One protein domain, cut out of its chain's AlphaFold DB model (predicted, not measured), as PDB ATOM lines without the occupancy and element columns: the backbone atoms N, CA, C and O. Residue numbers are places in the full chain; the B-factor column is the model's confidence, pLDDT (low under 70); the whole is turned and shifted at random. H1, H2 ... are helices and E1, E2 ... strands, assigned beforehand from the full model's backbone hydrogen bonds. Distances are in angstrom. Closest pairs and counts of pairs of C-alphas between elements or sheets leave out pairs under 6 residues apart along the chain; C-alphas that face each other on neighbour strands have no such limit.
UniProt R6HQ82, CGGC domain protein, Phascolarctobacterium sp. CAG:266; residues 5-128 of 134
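AT A GLANCE: This is residues 5 to 128 of the 134 residues of the protein "CGGC domain protein" of Phascolarctobacterium sp. CAG:266 (UniProt R6HQ82). A twisted sheet of four parallel strands forms the core, with H3 and H5 packed over one face and the shorter H2 over the opposite face; H6 lies away from the sheet at one end of the longest axis. The small helices H1 and H4 sit by the ends of the strands. The printed part has 124 residues, with six named helices and four named strands in the order E1 H1 H2 E2 H3 E3 H4 H5 E4 H6. The sheet runs E2 E1 E3 E4, and the class is mixed, helices and strands. The whole is compact, with a radius of gyration of the C-alphas of 14.3 A and spans of 48 by 34 by 23 A.

IN THESE COORDINATES: E1, residues 5 to 9, begins at C-alpha 5 (145.914, 94.140, 117.407). H1 is residues 11 to 14 and H2 residues 20 to 27. E2, residues 41 to 46, is 17.2 A long. H3, residues 54 to 69, is the longest helix, 23.1 A from C-alpha 54 (140.041, 103.128, 132.404) to C-alpha 69. E3 is residues 76 to 80, H4 residues 82 to 85, and H5 residues 97 to 106, 14.3 A long. E4 is residues 110 to 113. H6, residues 119 to 126, ends at C-alpha 126 (163.104, 77.610, 133.353).

HOW THE PARTS SIT: E1 and E2 are parallel at 20 degrees, with N 7 and O 43 2.8 A apart, within hydrogen-bond range. E1 and E3 are parallel at 26 degrees, with N 8 and O 79 at 2.8 A. E3 and E4 are parallel at 24 degrees, with N 78 and O 110 at 2.8 A. E1, H1, H2, E2 and E3, H4, H5, E4 are strand-helix-strand units, parallel neighbour strands joined through helices; E2, H3, E3 is a split unit, with E1 between its strands. The three crossovers are right-handed. H2 is over E2 and E1 at a height over the sheet of 9.8 A. On the opposite face, H5 is over E3 and E4 at 9.7 A; H3, at 8.8 A, is over E1 and only just over E2, on which 3 of its C-alphas fall. With residues 55 to 59 alone H3 touches H5, the closest C-alphas being those of Ala 56 and Ile 103, 6.2 A; they run the same way at a shallow tilt of 34 degrees, only just short of steep. H1 and H4 only graze the sheet. H6 is not on it. Every O i to N i+4 pair is within hydrogen-bond range in H2, H3, H5 and H6; H1 and H4 are too short for such a pair.

THE WHOLE: The C-alphas farthest apart, those of Arg 68 and Ala 127, are 49.2 A apart. The printed part has no cut. The links from H2 to E2 and from H4 to H5 are long. The mean pLDDT of the printed part is 95.4, and no printed residue is under 70.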
ATOM      1  N   ALA A   5     145.434  94.531 116.090       97.75
ATOM      2  CA  ALA A   5     145.914  94.140 117.407       97.75
ATOM      3  C   ALA A   5     145.955  95.379 118.314       97.75
ATOM      4  O   ALA A   5     146.769  96.279 118.101       97.75
ATOM      5  N   LEU A   6     145.085  95.427 119.327       98.31
ATOM      6  CA  LEU A   6     145.113  96.456 120.367       98.31
ATOM      7  C   LEU A   6     145.933  95.963 121.558       98.31
ATOM      8  O   LEU A   6     145.496  95.079 122.283       98.31
ATOM      9  N   ILE A   7     147.084  96.572 121.813       98.44
ATOM     10  CA  ILE A   7     147.933  96.248 122.955       98.44
ATOM     11  C   ILE A   7     147.597  97.189 124.118       98.44
ATOM     12  O   ILE A   7     147.794  98.401 124.021       98.44
ATOM     13  N   ILE A   8     147.145  96.637 125.244       98.38
ATOM     14  CA  ILE A   8     146.920  97.374 126.493       98.38
ATOM     15  C   ILE A   8     148.107  97.148 127.432       98.38
ATOM     16  O   ILE A   8     148.390  96.027 127.849       98.38
ATOM     17  N   GLN A   9     148.799  98.227 127.790       97.38
ATOM     18  CA  GLN A   9     149.953  98.221 128.691       97.38
ATOM     19  C   GLN A   9     149.587  98.704 130.101       97.38
ATOM     20  O   GLN A   9     148.640  99.462 130.288       97.38
ATOM     21  N   CYS A  10     150.357  98.314 131.117       97.44
ATOM     22  CA  CYS A  10     150.213  98.899 132.450       97.44
ATOM     23  C   CYS A  10     150.584 100.389 132.409       97.44
ATOM     24  O   CYS A  10     151.676 100.741 131.966       97.44
ATOM     25  N   ASP A  11     149.705 101.249 132.922       97.12
ATOM     26  CA  ASP A  11     149.900 102.702 132.937       97.12
ATOM     27  C   ASP A  11     151.138 103.127 133.747       97.12
ATOM     28  O   ASP A  11     151.931 103.954 133.310       97.12
ATOM     29  N   ILE A  12     151.381 102.465 134.885       95.62
ATOM     30  CA  ILE A  12     152.561 102.707 135.729       95.62
ATOM     31  C   ILE A  12     153.847 102.322 134.988       95.62
ATOM     32  O   ILE A  12     154.837 103.048 135.039       95.62
ATOM     33  N   VAL A  13     153.847 101.186 134.285       95.56
ATOM     34  CA  VAL A  13     155.019 100.727 133.525       95.56
ATOM     35  C   VAL A  13     155.243 101.600 132.289       95.56
ATOM     36  O   VAL A  13     156.395 101.875 131.961       95.56
ATOM     37  N   ALA A  14     154.182 102.088 131.646       95.69
ATOM     38  CA  ALA A  14     154.262 102.962 130.475       95.69
ATOM     39  C   ALA A  14     154.964 104.303 130.761       95.69
ATOM     40  O   ALA A  14     155.558 104.878 129.857       95.69
ATOM     41  N   LYS A  15     155.014 104.756 132.026       94.69
ATOM     42  CA  LYS A  15     155.814 105.931 132.435       94.69
ATOM     43  C   LYS A  15     157.320 105.775 132.178       94.69
ATOM     44  O   LYS A  15     158.028 106.770 132.115       94.69
ATOM     45  N   LYS A  16     157.814 104.536 132.062       93.62
ATOM     46  CA  LYS A  16     159.231 104.212 131.798       93.62
ATOM     47  C   LYS A  16     159.449 103.324 130.570       93.62
ATOM     48  O   LYS A  16     160.556 103.250 130.054       93.62
ATOM     49  N   CYS A  17     158.421 102.606 130.128       93.69
ATOM     50  CA  CYS A  17     158.488 101.667 129.017       93.69
ATOM     51  C   CYS A  17     157.712 102.211 127.821       93.69
ATOM     52  O   CYS A  17     156.488 102.269 127.842       93.69
ATOM     53  N   VAL A  18     158.430 102.513 126.742       94.44
ATOM     54  CA  VAL A  18     157.859 103.028 125.485       94.44
ATOM     55  C   VAL A  18     157.186 101.952 124.620       94.44
ATOM     56  O   VAL A  18     156.724 102.231 123.522       94.44
ATOM     57  N   GLY A  19     157.164 100.690 125.064       95.12
ATOM     58  CA  GLY A  19     156.511  99.594 124.336       95.12
ATOM     59  C   GLY A  19     157.282  99.019 123.144       95.12
ATOM     60  O   GLY A  19     156.770  98.110 122.492       95.12
ATOM     61  N   TYR A  20     158.523  99.453 122.897       96.12
ATOM     62  CA  TYR A  20     159.321  99.035 121.735       96.12
ATOM     63  C   TYR A  20     159.433  97.512 121.571       96.12
ATOM     64  O   TYR A  20     159.242  96.993 120.479       96.12
ATOM     65  N   ALA A  21     159.670  96.762 122.653       95.75
ATOM     66  CA  ALA A  21     159.773  95.301 122.567       95.75
ATOM     67  C   ALA A  21     158.444  94.626 122.175       95.75
ATOM     68  O   ALA A  21     158.453  93.613 121.475       95.75
ATOM     69  N   CYS A  22     157.300  95.188 122.591       96.50
ATOM     70  CA  CYS A  22     155.984  94.695 122.178       96.50
ATOM     71  C   CYS A  22     155.766  94.952 120.683       96.50
ATOM     72  O   CYS A  22     155.408  94.023 119.965       96.50
ATOM     73  N   MET A  23     156.062  96.170 120.218       97.38
ATOM     74  CA  MET A  23     155.997  96.538 118.801       97.38
ATOM     75  C   MET A  23     156.931  95.666 117.953       97.38
ATOM     76  O   MET A  23     156.496  95.085 116.966       97.38
ATOM     77  N   LYS A  24     158.189  95.482 118.370       97.44
ATOM     78  CA  LYS A  24     159.145  94.646 117.636       97.44
ATOM     79  C   LYS A  24     158.679  93.197 117.545       97.44
ATOM     80  O   LYS A  24     158.781  92.598 116.484       97.44
ATOM     81  N   SER A  25     158.125  92.655 118.632       96.88
ATOM     82  CA  SER A  25     157.571  91.293 118.629       96.88
ATOM     83  C   SER A  25     156.385  91.161 117.681       96.88
ATOM     84  O   SER A  25     156.232  90.127 117.038       96.88
ATOM     85  N   PHE A  26     155.557  92.205 117.592       97.50
ATOM     86  CA  PHE A  26     154.460  92.273 116.638       97.50
ATOM     87  C   PHE A  26     154.972  92.299 115.194       97.50
ATOM     88  O   PHE A  26     154.522  91.484 114.394       97.50
ATOM     89  N   GLU A  27     155.928  93.173 114.865       95.81
ATOM     90  CA  GLU A  27     156.524  93.270 113.523       95.81
ATOM     91  C   GLU A  27     157.153  91.952 113.075       95.81
ATOM     92  O   GLU A  27     156.941  91.509 111.953       95.81
ATOM     93  N   THR A  28     157.912  91.303 113.962       95.88
ATOM     94  CA  THR A  28     158.607  90.051 113.640       95.88
ATOM     95  C   THR A  28     157.738  88.811 113.829       95.88
ATOM     96  O   THR A  28     158.246  87.703 113.684       95.88
ATOM     97  N   ARG A  29     156.453  88.976 114.180       94.94
ATOM     98  CA  ARG A  29     155.492  87.880 114.409       94.94
ATOM     99  C   ARG A  29     156.009  86.832 115.404       94.94
ATOM    100  O   ARG A  29     155.897  85.629 115.199       94.94
ATOM    101  N   THR A  30     156.584  87.305 116.510       95.25
ATOM    102  CA  THR A  30     157.152  86.465 117.578       95.25
ATOM    103  C   THR A  30     156.358  86.566 118.881       95.25
ATOM    104  O   THR A  30     155.522  87.451 119.074       95.25
ATOM    105  N   GLY A  31     156.631  85.650 119.815       92.69
ATOM    106  CA  GLY A  31     155.946  85.614 121.107       92.69
ATOM    107  C   GLY A  31     154.459  85.307 120.936       92.69
ATOM    108  O   GLY A  31     154.097  84.401 120.192       92.69
ATOM    109  N   LYS A  32     153.592  86.082 121.598       94.50
ATOM    110  CA  LYS A  32     152.132  85.906 121.506       94.50
ATOM    111  C   LYS A  32     151.523  86.430 120.194       94.50
ATOM    112  O   LYS A  32     150.320  86.318 120.009       94.50
ATOM    113  N   PHE A  33     152.337  86.972 119.285       95.75
ATOM    114  CA  PHE A  33     151.917  87.410 117.949       95.75
ATOM    115  C   PHE A  33     152.216  86.383 116.843       95.75
ATOM    116  O   PHE A  33     151.993  86.674 115.666       95.75
ATOM    117  N   ALA A  34     152.753  85.211 117.193       93.00
ATOM    118  CA  ALA A  34     153.006  84.145 116.230       93.00
ATOM    119  C   ALA A  34     151.696  83.707 115.549       93.00
ATOM    120  O   ALA A  34     150.683  83.505 116.214       93.00
ATOM    121  N   GLY A  35     151.721  83.580 114.219       88.44
ATOM    122  CA  GLY A  35     150.551  83.199 113.419       88.44
ATOM    123  C   GLY A  35     149.606  84.346 113.043       88.44
ATOM    124  O   GLY A  35     148.602  84.096 112.382       88.44
ATOM    125  N   LEU A  36     149.906  85.598 113.415       91.50
ATOM    126  CA  LEU A  36     149.172  86.746 112.876       91.50
ATOM    127  C   LEU A  36     149.440  86.919 111.377       91.50
ATOM    128  O   LEU A  36     150.592  86.960 110.943       91.50
ATOM    129  N   GLU A  37     148.361  87.101 110.623       90.50
ATOM    130  CA  GLU A  37     148.385  87.386 109.187       90.50
ATOM    131  C   GLU A  37     149.135  88.695 108.864       90.50
ATOM    132  O   GLU A  37     149.349  89.578 109.711       90.50
ATOM    133  N   GLU A  38     149.535  88.843 107.605       88.50
ATOM    134  CA  GLU A  38     150.003  90.124 107.078       88.50
ATOM    135  C   GLU A  38     148.860  91.153 107.036       88.50
ATOM    136  O   GLU A  38     147.680  90.809 107.010       88.50
ATOM    137  N   GLY A  39     149.203  92.443 107.091       90.25
ATOM    138  CA  GLY A  39     148.214  93.529 107.053       90.25
ATOM    139  C   GLY A  39     147.428  93.765 108.351       90.25
ATOM    140  O   GLY A  39     146.578  94.652 108.386       90.25
ATOM    141  N   VAL A  40     147.706  93.024 109.433       95.69
ATOM    142  CA  VAL A  40     147.183  93.356 110.771       95.69
ATOM    143  C   VAL A  40     147.802  94.680 111.236       95.69
ATOM    144  O   VAL A  40     149.025  94.824 111.219       95.69
ATOM    145  N   ASN A  41     146.971  95.615 111.690       95.94
ATOM    146  CA  ASN A  41     147.382  96.907 112.238       95.94
ATOM    147  C   ASN A  41     147.816  96.798 113.705       95.94
ATOM    148  O   ASN A  41     147.276  95.997 114.472       95.94
ATOM    149  N   TYR A  42     148.749  97.661 114.110       97.00
ATOM    150  CA  TYR A  42     149.173  97.816 115.500       97.00
ATOM    151  C   TYR A  42     148.539  99.066 116.114       97.00
ATOM    152  O   TYR A  42     148.730 100.173 115.614       97.00
ATOM    153  N   LEU A  43     147.844  98.904 117.237       97.44
ATOM    154  CA  LEU A  43     147.372 100.007 118.070       97.44
ATOM    155  C   LEU A  43     147.775  99.737 119.518       97.44
ATOM    156  O   LEU A  43     147.699  98.605 119.985       97.44
ATOM    157  N   SER A  44     148.179 100.765 120.263       97.25
ATOM    158  CA  SER A  44     148.513 100.601 121.680       97.25
ATOM    159  C   SER A  44     147.915 101.690 122.559       97.25
ATOM    160  O   SER A  44     147.717 102.826 122.132       97.25
ATOM    161  N   THR A  45     147.597 101.320 123.796       97.62
ATOM    162  CA  THR A  45     147.153 102.229 124.856       97.62
ATOM    163  C   THR A  45     147.503 101.638 126.224       97.62
ATOM    164  O   THR A  45     148.022 100.529 126.327       97.62
ATOM    165  N   THR A  46     147.224 102.363 127.304       97.81
ATOM    166  CA  THR A  46     147.427 101.886 128.681       97.81
ATOM    167  C   THR A  46     146.130 101.385 129.332       97.81
ATOM    168  O   THR A  46     145.036 101.666 128.846       97.81
ATOM    169  N   CYS A  47     146.216 100.733 130.492       97.50
ATOM    170  CA  CYS A  47     145.055 100.353 131.305       97.50
ATOM    171  C   CYS A  47     144.319 101.556 131.934       97.50
ATOM    172  O   CYS A  47     143.257 101.386 132.524       97.50
ATOM    173  N   GLY A  48     144.864 102.775 131.801       95.62
ATOM    174  CA  GLY A  48     144.244 104.001 132.312       95.62
ATOM    175  C   GLY A  48     144.331 104.157 133.832       95.62
ATOM    176  O   GLY A  48     143.431 104.734 134.430       95.62
ATOM    177  N   GLY A  49     145.387 103.624 134.452       94.31
ATOM    178  CA  GLY A  49     145.639 103.707 135.894       94.31
ATOM    179  C   GLY A  49     145.310 102.421 136.655       94.31
ATOM    180  O   GLY A  49     144.845 101.442 136.073       94.31
ATOM    181  N   CYS A  50     145.590 102.404 137.959       95.25
ATOM    182  CA  CYS A  50     145.224 101.309 138.863       95.25
ATOM    183  C   CYS A  50     143.788 101.546 139.364       95.25
ATOM    184  O   CYS A  50     143.493 102.646 139.812       95.25
ATOM    185  N   CYS A  51     142.853 100.597 139.282       94.44
ATOM    186  CA  CYS A  51     142.976  99.150 139.036       94.44
ATOM    187  C   CYS A  51     142.738  98.684 137.580       94.44
ATOM    188  O   CYS A  51     142.473  97.510 137.345       94.44
ATOM    189  N   GLY A  52     142.825  99.576 136.590       95.19
ATOM    190  CA  GLY A  52     142.565  99.262 135.177       95.19
ATOM    191  C   GLY A  52     141.147  99.601 134.706       95.19
ATOM    192  O   GLY A  52     140.777  99.275 133.582       95.19
ATOM    193  N   MET A  53     140.362 100.297 135.533       93.00
ATOM    194  CA  MET A  53     138.985 100.707 135.220       93.00
ATOM    195  C   MET A  53     138.890 101.583 133.955       93.00
ATOM    196  O   MET A  53     137.891 101.539 133.236       93.00
ATOM    197  N   GLY A  54     139.960 102.315 133.620       96.88
ATOM    198  CA  GLY A  54     140.041 103.128 132.404       96.88
ATOM    199  C   GLY A  54     139.958 102.325 131.099       96.88
ATOM    200  O   GLY A  54     139.668 102.904 130.052       96.88
ATOM    201  N   VAL A  55     140.156 101.001 131.137       98.12
ATOM    202  CA  VAL A  55     140.000 100.125 129.963       98.12
ATOM    203  C   VAL A  55     138.584 100.202 129.392       98.12
ATOM    204  O   VAL A  55     138.437 100.272 128.174       98.12
ATOM    205  N   ALA A  56     137.548 100.269 130.235       97.81
ATOM    206  CA  ALA A  56     136.161 100.306 129.769       97.81
ATOM    207  C   ALA A  56     135.887 101.527 128.874       97.81
ATOM    208  O   ALA A  56     135.418 101.364 127.748       97.81
ATOM    209  N   ALA A  57     136.253 102.724 129.339       97.62
ATOM    210  CA  ALA A  57     136.064 103.971 128.596       97.62
ATOM    211  C   ALA A  57     136.887 104.003 127.296       97.62
ATOM    212  O   ALA A  57     136.413 104.465 126.260       97.62
ATOM    213  N   LYS A  58     138.111 103.462 127.316       98.00
ATOM    214  CA  LYS A  58     138.965 103.377 126.121       98.00
ATOM    215  C   LYS A  58     138.394 102.440 125.058       98.00
ATOM    216  O   LYS A  58     138.443 102.764 123.875       98.00
ATOM    217  N   LEU A  59     137.840 101.299 125.466       98.00
ATOM    218  CA  LEU A  59     137.195 100.357 124.550       98.00
ATOM    219  C   LEU A  59     135.878 100.904 123.980       98.00
ATOM    220  O   LEU A  59     135.539 100.599 122.835       98.00
ATOM    221  N   GLU A  60     135.147 101.721 124.743       97.50
ATOM    222  CA  GLU A  60     133.971 102.447 124.248       97.50
ATOM    223  C   GLU A  60     134.345 103.522 123.227       97.50
ATOM    224  O   GLU A  60     133.735 103.594 122.158       97.50
ATOM    225  N   ASP A  61     135.380 104.314 123.515       97.81
ATOM    226  CA  ASP A  61     135.906 105.303 122.575       97.81
ATOM    227  C   ASP A  61     136.405 104.643 121.281       97.81
ATOM    228  O   ASP A  61     136.086 105.115 120.187       97.81
ATOM    229  N   LEU A  62     137.116 103.515 121.392       97.56
ATOM    230  CA  LEU A  62     137.531 102.724 120.237       97.56
ATOM    231  C   LEU A  62     136.323 102.251 119.425       97.56
ATOM    232  O   LEU A  62     136.278 102.499 118.227       97.56
ATOM    233  N   ASN A  63     135.316 101.642 120.059       97.19
ATOM    234  CA  ASN A  63     134.121 101.156 119.361       97.19
ATOM    235  C   ASN A  63     133.392 102.285 118.613       97.19
ATOM    236  O   ASN A  63     132.969 102.123 117.471       97.19
ATOM    237  N   ARG A  64     133.279 103.463 119.238       97.69
ATOM    238  CA  ARG A  64     132.707 104.656 118.604       97.69
ATOM    239  C   ARG A  64     133.503 105.075 117.365       97.69
ATOM    240  O   ARG A  64     132.901 105.455 116.363       97.69
ATOM    241  N   LYS A  65     134.838 105.005 117.418       96.44
ATOM    242  CA  LYS A  65     135.713 105.309 116.277       96.44
ATOM    243  C   LYS A  65     135.596 104.255 115.177       96.44
ATOM    244  O   LYS A  65     135.399 104.652 114.039       96.44
ATOM    245  N   LEU A  66     135.627 102.964 115.506       95.94
ATOM    246  CA  LEU A  66     135.453 101.876 114.532       95.94
ATOM    247  C   LEU A  66     134.156 102.064 113.736       95.94
ATOM    248  O   LEU A  66     134.187 102.171 112.515       95.94
ATOM    249  N   LYS A  67     133.029 102.273 114.433       95.31
ATOM    250  CA  LYS A  67     131.729 102.541 113.797       95.31
ATOM    251  C   LYS A  67     131.746 103.759 112.876       95.31
ATOM    252  O   LYS A  67     131.136 103.721 111.814       95.31
ATOM    253  N   ARG A  68     132.431 104.839 113.270       96.62
ATOM    254  CA  ARG A  68     132.548 106.061 112.455       96.62
ATOM    255  C   ARG A  68     133.262 105.806 111.124       96.62
ATOM    256  O   ARG A  68     132.939 106.477 110.151       96.62
ATOM    257  N   TRP A  69     134.218 104.881 111.098       94.81
ATOM    258  CA  TRP A  69     135.004 104.541 109.909       94.81
ATOM    259  C   TRP A  69     134.500 103.288 109.177       94.81
ATOM    260  O   TRP A  69     135.062 102.926 108.150       94.81
ATOM    261  N   GLY A  70     133.414 102.664 109.651       94.31
ATOM    262  CA  GLY A  70     132.835 101.461 109.044       94.31
ATOM    263  C   GLY A  70     133.546 100.155 109.412       94.31
ATOM    264  O   GLY A  70     133.289  99.137 108.777       94.31
ATOM    265  N   ASP A  71     134.407 100.165 110.431       94.62
ATOM    266  CA  ASP A  71     135.105  98.978 110.932       94.62
ATOM    267  C   ASP A  71     134.275  98.226 111.989       94.62
ATOM    268  O   ASP A  71     133.438  98.809 112.692       94.62
ATOM    269  N   SER A  72     134.554  96.929 112.161       93.94
ATOM    270  CA  SER A  72     133.932  96.100 113.199       93.94
ATOM    271  C   SER A  72     134.846  95.890 114.404       93.94
ATOM    272  O   SER A  72     136.054  95.686 114.288       93.94
ATOM    273  N   LYS A  73     134.239  95.828 115.595       94.12
ATOM    274  CA  LYS A  73     134.918  95.345 116.806       94.12
ATOM    275  C   LYS A  73     135.421  93.902 116.665       94.12
ATOM    276  O   LYS A  73     136.380  93.532 117.334       94.12
ATOM    277  N   ASP A  74     134.799  93.098 115.800       95.25
ATOM    278  CA  ASP A  74     135.143  91.684 115.610       95.25
ATOM    279  C   ASP A  74     136.493  91.504 114.896       95.25
ATOM    280  O   ASP A  74     137.120  90.440 114.998       95.25
ATOM    281  N   ASP A  75     136.965  92.562 114.231       95.00
ATOM    282  CA  ASP A  75     138.283  92.654 113.602       95.00
ATOM    283  C   ASP A  75     139.374  93.103 114.589       95.00
ATOM    284  O   ASP A  75     140.559  93.111 114.246       95.00
ATOM    285  N   VAL A  76     139.010  93.437 115.833       97.44
ATOM    286  CA  VAL A  76     139.949  93.844 116.882       97.44
ATOM    287  C   VAL A  76     140.216  92.693 117.845       97.44
ATOM    288  O   VAL A  76     139.311  92.146 118.475       97.44
ATOM    289  N   THR A  77     141.495  92.366 118.021       97.56
ATOM    290  CA  THR A  77     141.966  91.471 119.083       97.56
ATOM    291  C   THR A  77     142.744  92.268 120.116       97.56
ATOM    292  O   THR A  77     143.718  92.946 119.789       97.56
ATOM    293  N   VAL A  78     142.309  92.195 121.370       98.31
ATOM    294  CA  VAL A  78     142.932  92.877 122.501       98.31
ATOM    295  C   VAL A  78     143.994  91.978 123.114       98.31
ATOM    296  O   VAL A  78     143.717  90.858 123.530       98.31
ATOM    297  N   TYR A  79     145.206  92.500 123.217       98.31
ATOM    298  CA  TYR A  79     146.335  91.879 123.886       98.31
ATOM    299  C   TYR A  79     146.613  92.628 125.185       98.31
ATOM    300  O   TYR A  79     146.908  93.826 125.160       98.31
ATOM    301  N   LEU A  80     146.590  91.942 126.327       97.62
ATOM    302  CA  LEU A  80     147.182  92.512 127.539       97.62
ATOM    303  C   LEU A  80     148.689  92.306 127.488       97.62
ATOM    304  O   LEU A  80     149.171  91.180 127.414       97.62
ATOM    305  N   ALA A  81     149.444  93.400 127.522       97.19
ATOM    306  CA  ALA A  81     150.889  93.346 127.387       97.19
ATOM    307  C   ALA A  81     151.539  92.506 128.492       97.19
ATOM    308  O   ALA A  81     151.035  92.408 129.613       97.19
ATOM    309  N   SER A  82     152.730  91.976 128.211       95.75
ATOM    310  CA  SER A  82     153.486  91.148 129.160       95.75
ATOM    311  C   SER A  82     153.738  91.825 130.513       95.75
ATOM    312  O   SER A  82     153.879  91.133 131.518       95.75
ATOM    313  N   CYS A  83     153.742  93.165 130.564       95.50
ATOM    314  CA  CYS A  83     153.853  93.931 131.807       95.50
ATOM    315  C   CYS A  83     152.615  93.861 132.720       95.50
ATOM    316  O   CYS A  83     152.716  94.236 133.883       95.50
ATOM    317  N   ILE A  84     151.469  93.408 132.207       96.44
ATOM    318  CA  ILE A  84     150.244  93.165 132.975       96.44
ATOM    319  C   ILE A  84     150.159  91.695 133.384       96.44
ATOM    320  O   ILE A  84     149.815  91.405 134.522       96.44
ATOM    321  N   VAL A  85     150.451  90.761 132.480       96.06
ATOM    322  CA  VAL A  85     150.052  89.354 132.678       96.06
ATOM    323  C   VAL A  85     151.156  88.437 133.199       96.06
ATOM    324  O   VAL A  85     150.860  87.351 133.683       96.06
ATOM    325  N   SER A  86     152.424  88.848 133.114       94.44
ATOM    326  CA  SER A  86     153.559  87.947 133.340       94.44
ATOM    327  C   SER A  86     154.647  88.566 134.209       94.44
ATOM    328  O   SER A  86     154.891  89.772 134.132       94.44
ATOM    329  N   ASP A  87     155.354  87.735 134.978       92.75
ATOM    330  CA  ASP A  87     156.574  88.155 135.669       92.75
ATOM    331  C   ASP A  87     157.595  88.701 134.668       92.75
ATOM    332  O   ASP A  87     157.901  88.092 133.634       92.75
ATOM    333  N   ASN A  88     158.137  89.874 134.960       89.19
ATOM    334  CA  ASN A  88     159.104  90.519 134.089       89.19
ATOM    335  C   ASN A  88     160.133  91.305 134.910       89.19
ATOM    336  O   ASN A  88     160.241  91.151 136.124       89.19
ATOM    337  N   TYR A  89     160.968  92.086 134.228       83.69
ATOM    338  CA  TYR A  89     161.973  92.917 134.888       83.69
ATOM    339  C   TYR A  89     161.349  94.055 135.705       83.69
ATOM    340  O   TYR A  89     161.914  94.474 136.707       83.69
ATOM    341  N   HIS A  90     160.204  94.584 135.270       82.44
ATOM    342  CA  HIS A  90     159.597  95.737 135.913       82.44
ATOM    343  C   HIS A  90     158.890  95.364 137.204       82.44
ATOM    344  O   HIS A  90     159.124  96.054 138.184       82.44
ATOM    345  N   ASN A  91     158.019  94.351 137.170       84.94
ATOM    346  CA  ASN A  91     157.122  93.971 138.261       84.94
ATOM    347  C   ASN A  91     156.646  92.507 138.090       84.94
ATOM    348  O   ASN A  91     156.713  91.983 136.967       84.94
ATOM    349  N   PRO A  92     156.107  91.874 139.153       92.25
ATOM    350  CA  PRO A  92     155.242  90.696 139.018       92.25
ATOM    351  C   PRO A  92     153.970  91.019 138.197       92.25
ATOM    352  O   PRO A  92     153.698  92.198 137.931       92.25
ATOM    353  N   PRO A  93     153.173  90.004 137.793       94.69
ATOM    354  CA  PRO A  93     151.888  90.214 137.139       94.69
ATOM    355  C   PRO A  93     150.995  91.180 137.923       94.69
ATOM    356  O   PRO A  93     150.987  91.195 139.155       94.69
ATOM    357  N   CYS A  94     150.210  91.969 137.198       96.00
ATOM    358  CA  CYS A  94     149.237  92.871 137.783       96.00
ATOM    359  C   CYS A  94     148.218  92.073 138.613       96.00
ATOM    360  O   CYS A  94     147.606  91.144 138.078       96.00
ATOM    361  N   PRO A  95     147.953  92.460 139.873       96.00
ATOM    362  CA  PRO A  95     146.953  91.788 140.702       96.00
ATOM    363  C   PRO A  95     145.522  91.943 140.156       96.00
ATOM    364  O   PRO A  95     144.644  91.165 140.507       96.00
ATOM    365  N   HIS A  96     145.285  92.916 139.270       96.94
ATOM    366  CA  HIS A  96     143.981  93.190 138.661       96.94
ATOM    367  C   HIS A  96     143.850  92.658 137.226       96.94
ATOM    368  O   HIS A  96     142.928  93.050 136.515       96.94
ATOM    369  N   LYS A  97     144.761  91.788 136.763       95.94
ATOM    370  CA  LYS A  97     144.735  91.277 135.380       95.94
ATOM    371  C   LYS A  97     143.407  90.595 135.016       95.94
ATOM    372  O   LYS A  97     142.901  90.844 133.925       95.94
ATOM    373  N   GLU A  98     142.812  89.835 135.941       96.50
ATOM    374  CA  GLU A  98     141.521  89.164 135.717       96.50
ATOM    375  C   GLU A  98     140.374  90.172 135.628       96.50
ATOM    376  O   GLU A  98     139.566  90.108 134.710       96.50
ATOM    377  N   TYR A  99     140.365  91.187 136.494       97.12
ATOM    378  CA  TYR A  99     139.388  92.274 136.412       97.12
ATOM    379  C   TYR A  99     139.467  93.020 135.069       97.12
ATOM    380  O   TYR A  99     138.447  93.318 134.448       97.12
ATOM    381  N   ILE A 100     140.681  93.288 134.578       97.81
ATOM    382  CA  ILE A 100     140.884  93.912 133.266       97.81
ATOM    383  C   ILE A 100     140.382  92.996 132.143       97.81
ATOM    384  O   ILE A 100     139.718  93.473 131.222       97.81
ATOM    385  N   LYS A 101     140.678  91.694 132.213       97.19
ATOM    386  CA  LYS A 101     140.194  90.694 131.254       97.19
ATOM    387  C   LYS A 101     138.664  90.661 131.213       97.19
ATOM    388  O   LYS A 101     138.099  90.782 130.129       97.19
ATOM    389  N   GLU A 102     138.001  90.621 132.366       97.44
ATOM    390  CA  GLU A 102     136.538  90.664 132.446       97.44
ATOM    391  C   GLU A 102     135.955  91.920 131.788       97.44
ATOM    392  O   GLU A 102     134.930  91.845 131.113       97.44
ATOM    393  N   ILE A 103     136.594  93.088 131.943       97.94
ATOM    394  CA  ILE A 103     136.158  94.312 131.253       97.94
ATOM    395  C   ILE A 103     136.215  94.120 129.732       97.94
ATOM    396  O   ILE A 103     135.261  94.480 129.041       97.94
ATOM    397  N   VAL A 104     137.312  93.568 129.204       97.75
ATOM    398  CA  VAL A 104     137.485  93.326 127.759       97.75
ATOM    399  C   VAL A 104     136.404  92.376 127.236       97.75
ATOM    400  O   VAL A 104     135.748  92.681 126.235       97.75
ATOM    401  N   GLU A 105     136.171  91.270 127.944       96.50
ATOM    402  CA  GLU A 105     135.171  90.256 127.592       96.50
ATOM    403  C   GLU A 105     133.745  90.817 127.652       96.50
ATOM    404  O   GLU A 105     132.983  90.658 126.699       96.50
ATOM    405  N   ARG A 106     133.392  91.574 128.703       97.12
ATOM    406  CA  ARG A 106     132.077  92.237 128.826       97.12
ATOM    407  C   ARG A 106     131.830  93.271 127.726       97.12
ATOM    408  O   ARG A 106     130.686  93.489 127.339       97.12
ATOM    409  N   LYS A 107     132.880  93.920 127.208       96.62
ATOM    410  CA  LYS A 107     132.782  94.812 126.036       96.62
ATOM    411  C   LYS A 107     132.716  94.044 124.708       96.62
ATOM    412  O   LYS A 107     132.446  94.647 123.668       96.62
ATOM    413  N   GLY A 108     132.892  92.724 124.740       96.38
ATOM    414  CA  GLY A 108     132.707  91.821 123.610       96.38
ATOM    415  C   GLY A 108     133.823  91.904 122.576       96.38
ATOM    416  O   GLY A 108     133.514  91.859 121.386       96.38
ATOM    417  N   TYR A 109     135.071  92.077 123.026       97.50
ATOM    418  CA  TYR A 109     136.276  92.013 122.194       97.50
ATOM    419  C   TYR A 109     136.969  90.651 122.328       97.50
ATOM    420  O   TYR A 109     136.938  90.035 123.393       97.50
ATOM    421  N   LYS A 110     137.661  90.210 121.269       95.62
ATOM    422  CA  LYS A 110     138.580  89.061 121.342       95.62
ATOM    423  C   LYS A 110     139.761  89.401 122.252       95.62
ATOM    424  O   LYS A 110     140.225  90.541 122.254       95.62
ATOM    425  N   PHE A 111     140.270  88.413 122.979       95.06
ATOM    426  CA  PHE A 111     141.287  88.603 124.012       95.06
ATOM    427  C   PHE A 111     142.440  87.603 123.876       95.06
ATOM    428  O   PHE A 111     142.204  86.414 123.670       95.06
ATOM    429  N   ILE A 112     143.677  88.077 124.052       96.38
ATOM    430  CA  ILE A 112     144.888  87.259 124.181       96.38
ATOM    431  C   ILE A 112     145.737  87.772 125.354       96.38
ATOM    432  O   ILE A 112     145.955  88.975 125.528       96.38
ATOM    433  N   SER A 113     146.249  86.841 126.163       95.62
ATOM    434  CA  SER A 113     147.151  87.140 127.278       95.62
ATOM    435  C   SER A 113     148.608  87.197 126.811       95.62
ATOM    436  O   SER A 113     149.168  86.207 126.331       95.62
ATOM    437  N   GLY A 114     149.243  88.355 126.987       95.56
ATOM    438  CA  GLY A 114     150.672  88.566 126.762       95.56
ATOM    439  C   GLY A 114     151.015  89.119 125.383       95.56
ATOM    440  O   GLY A 114     150.205  89.138 124.464       95.56
ATOM    441  N   THR A 115     152.259  89.580 125.242       96.12
ATOM    442  CA  THR A 115     152.808  90.092 123.978       96.12
ATOM    443  C   THR A 115     154.239  89.583 123.777       96.12
ATOM    444  O   THR A 115     154.462  88.481 123.274       96.12
ATOM    445  N   TYR A 116     155.221  90.369 124.215       95.12
ATOM    446  CA  TYR A 116     156.646  90.071 124.131       95.12
ATOM    447  C   TYR A 116     157.065  89.016 125.159       95.12
ATOM    448  O   TYR A 116     156.796  89.160 126.355       95.12
ATOM    449  N   ILE A 117     157.804  88.001 124.715       93.94
ATOM    450  CA  ILE A 117     158.424  87.003 125.591       93.94
ATOM    451  C   ILE A 117     159.920  87.315 125.710       93.94
ATOM    452  O   ILE A 117     160.692  87.141 124.769       93.94
ATOM    453  N   SER A 118     160.341  87.796 126.881       92.62
ATOM    454  CA  SER A 118     161.750  88.108 127.146       92.62
ATOM    455  C   SER A 118     162.575  86.842 127.346       92.62
ATOM    456  O   SER A 118     162.269  86.051 128.235       92.62
ATOM    457  N   LYS A 119     163.687  86.709 126.608       93.69
ATOM    458  CA  LYS A 119     164.663  85.617 126.790       93.69
ATOM    459  C   LYS A 119     165.187  85.548 128.228       93.69
ATOM    460  O   LYS A 119     165.310  84.469 128.794       93.69
ATOM    461  N   THR A 120     165.461  86.696 128.847       93.38
ATOM    462  CA  THR A 120     165.957  86.754 130.230       93.38
ATOM    463  C   THR A 120     164.889  86.327 131.232       93.38
ATOM    464  O   THR A 120     165.183  85.573 132.157       93.38
ATOM    465  N   ALA A 121     163.642  86.766 131.044       92.88
ATOM    466  CA  ALA A 121     162.541  86.313 131.891       92.88
ATOM    467  C   ALA A 121     162.245  84.819 131.673       92.88
ATOM    468  O   ALA A 121     161.900  84.130 132.622       92.88
ATOM    469  N   GLN A 122     162.417  84.312 130.450       94.44
ATOM    470  CA  GLN A 122     162.251  82.899 130.122       94.44
ATOM    471  C   GLN A 122     163.269  82.017 130.856       94.44
ATOM    472  O   GLN A 122     162.862  81.069 131.515       94.44
ATOM    473  N   LYS A 123     164.553  82.399 130.885       95.88
ATOM    474  CA  LYS A 123     165.568  81.697 131.695       95.88
ATOM    475  C   LYS A 123     165.195  81.631 133.181       95.88
ATOM    476  O   LYS A 123     165.399  80.617 133.833       95.88
ATOM    477  N   LYS A 124     164.616  82.709 133.728       94.56
ATOM    478  CA  LYS A 124     164.125  82.724 135.118       94.56
ATOM    479  C   LYS A 124     162.926  81.794 135.334       94.56
ATOM    480  O   LYS A 124     162.790  81.254 136.425       94.56
ATOM    481  N   ARG A 125     162.069  81.604 134.325       94.69
ATOM    482  CA  ARG A 125     160.968  80.623 134.370       94.69
ATOM    483  C   ARG A 125     161.486  79.197 134.336       94.69
ATOM    484  O   ARG A 125     161.052  78.384 135.137       94.69
ATOM    485  N   GLU A 126     162.442  78.919 133.456       95.12
ATOM    486  CA  GLU A 126     163.104  77.610 133.353       95.12
ATOM    487  C   GLU A 126     163.822  77.236 134.657       95.12
ATOM    488  O   GLU A 126     163.811  76.079 135.056       95.12
ATOM    489  N   ALA A 127     164.363  78.228 135.369       96.25
ATOM    490  CA  ALA A 127     164.942  78.061 136.701       96.25
ATOM    491  C   ALA A 127     163.907  78.013 137.851       96.25
ATOM    492  O   ALA A 127     164.302  77.981 139.013       96.25
ATOM    493  N   GLY A 128     162.601  78.070 137.567       94.38
ATOM    494  CA  GLY A 128     161.530  78.024 138.574       94.38
ATOM    495  C   GLY A 128     161.346  79.298 139.412       94.38
ATOM    496  O   GLY A 128     160.570  79.297 140.362       94.38
TER     497      GLY A 128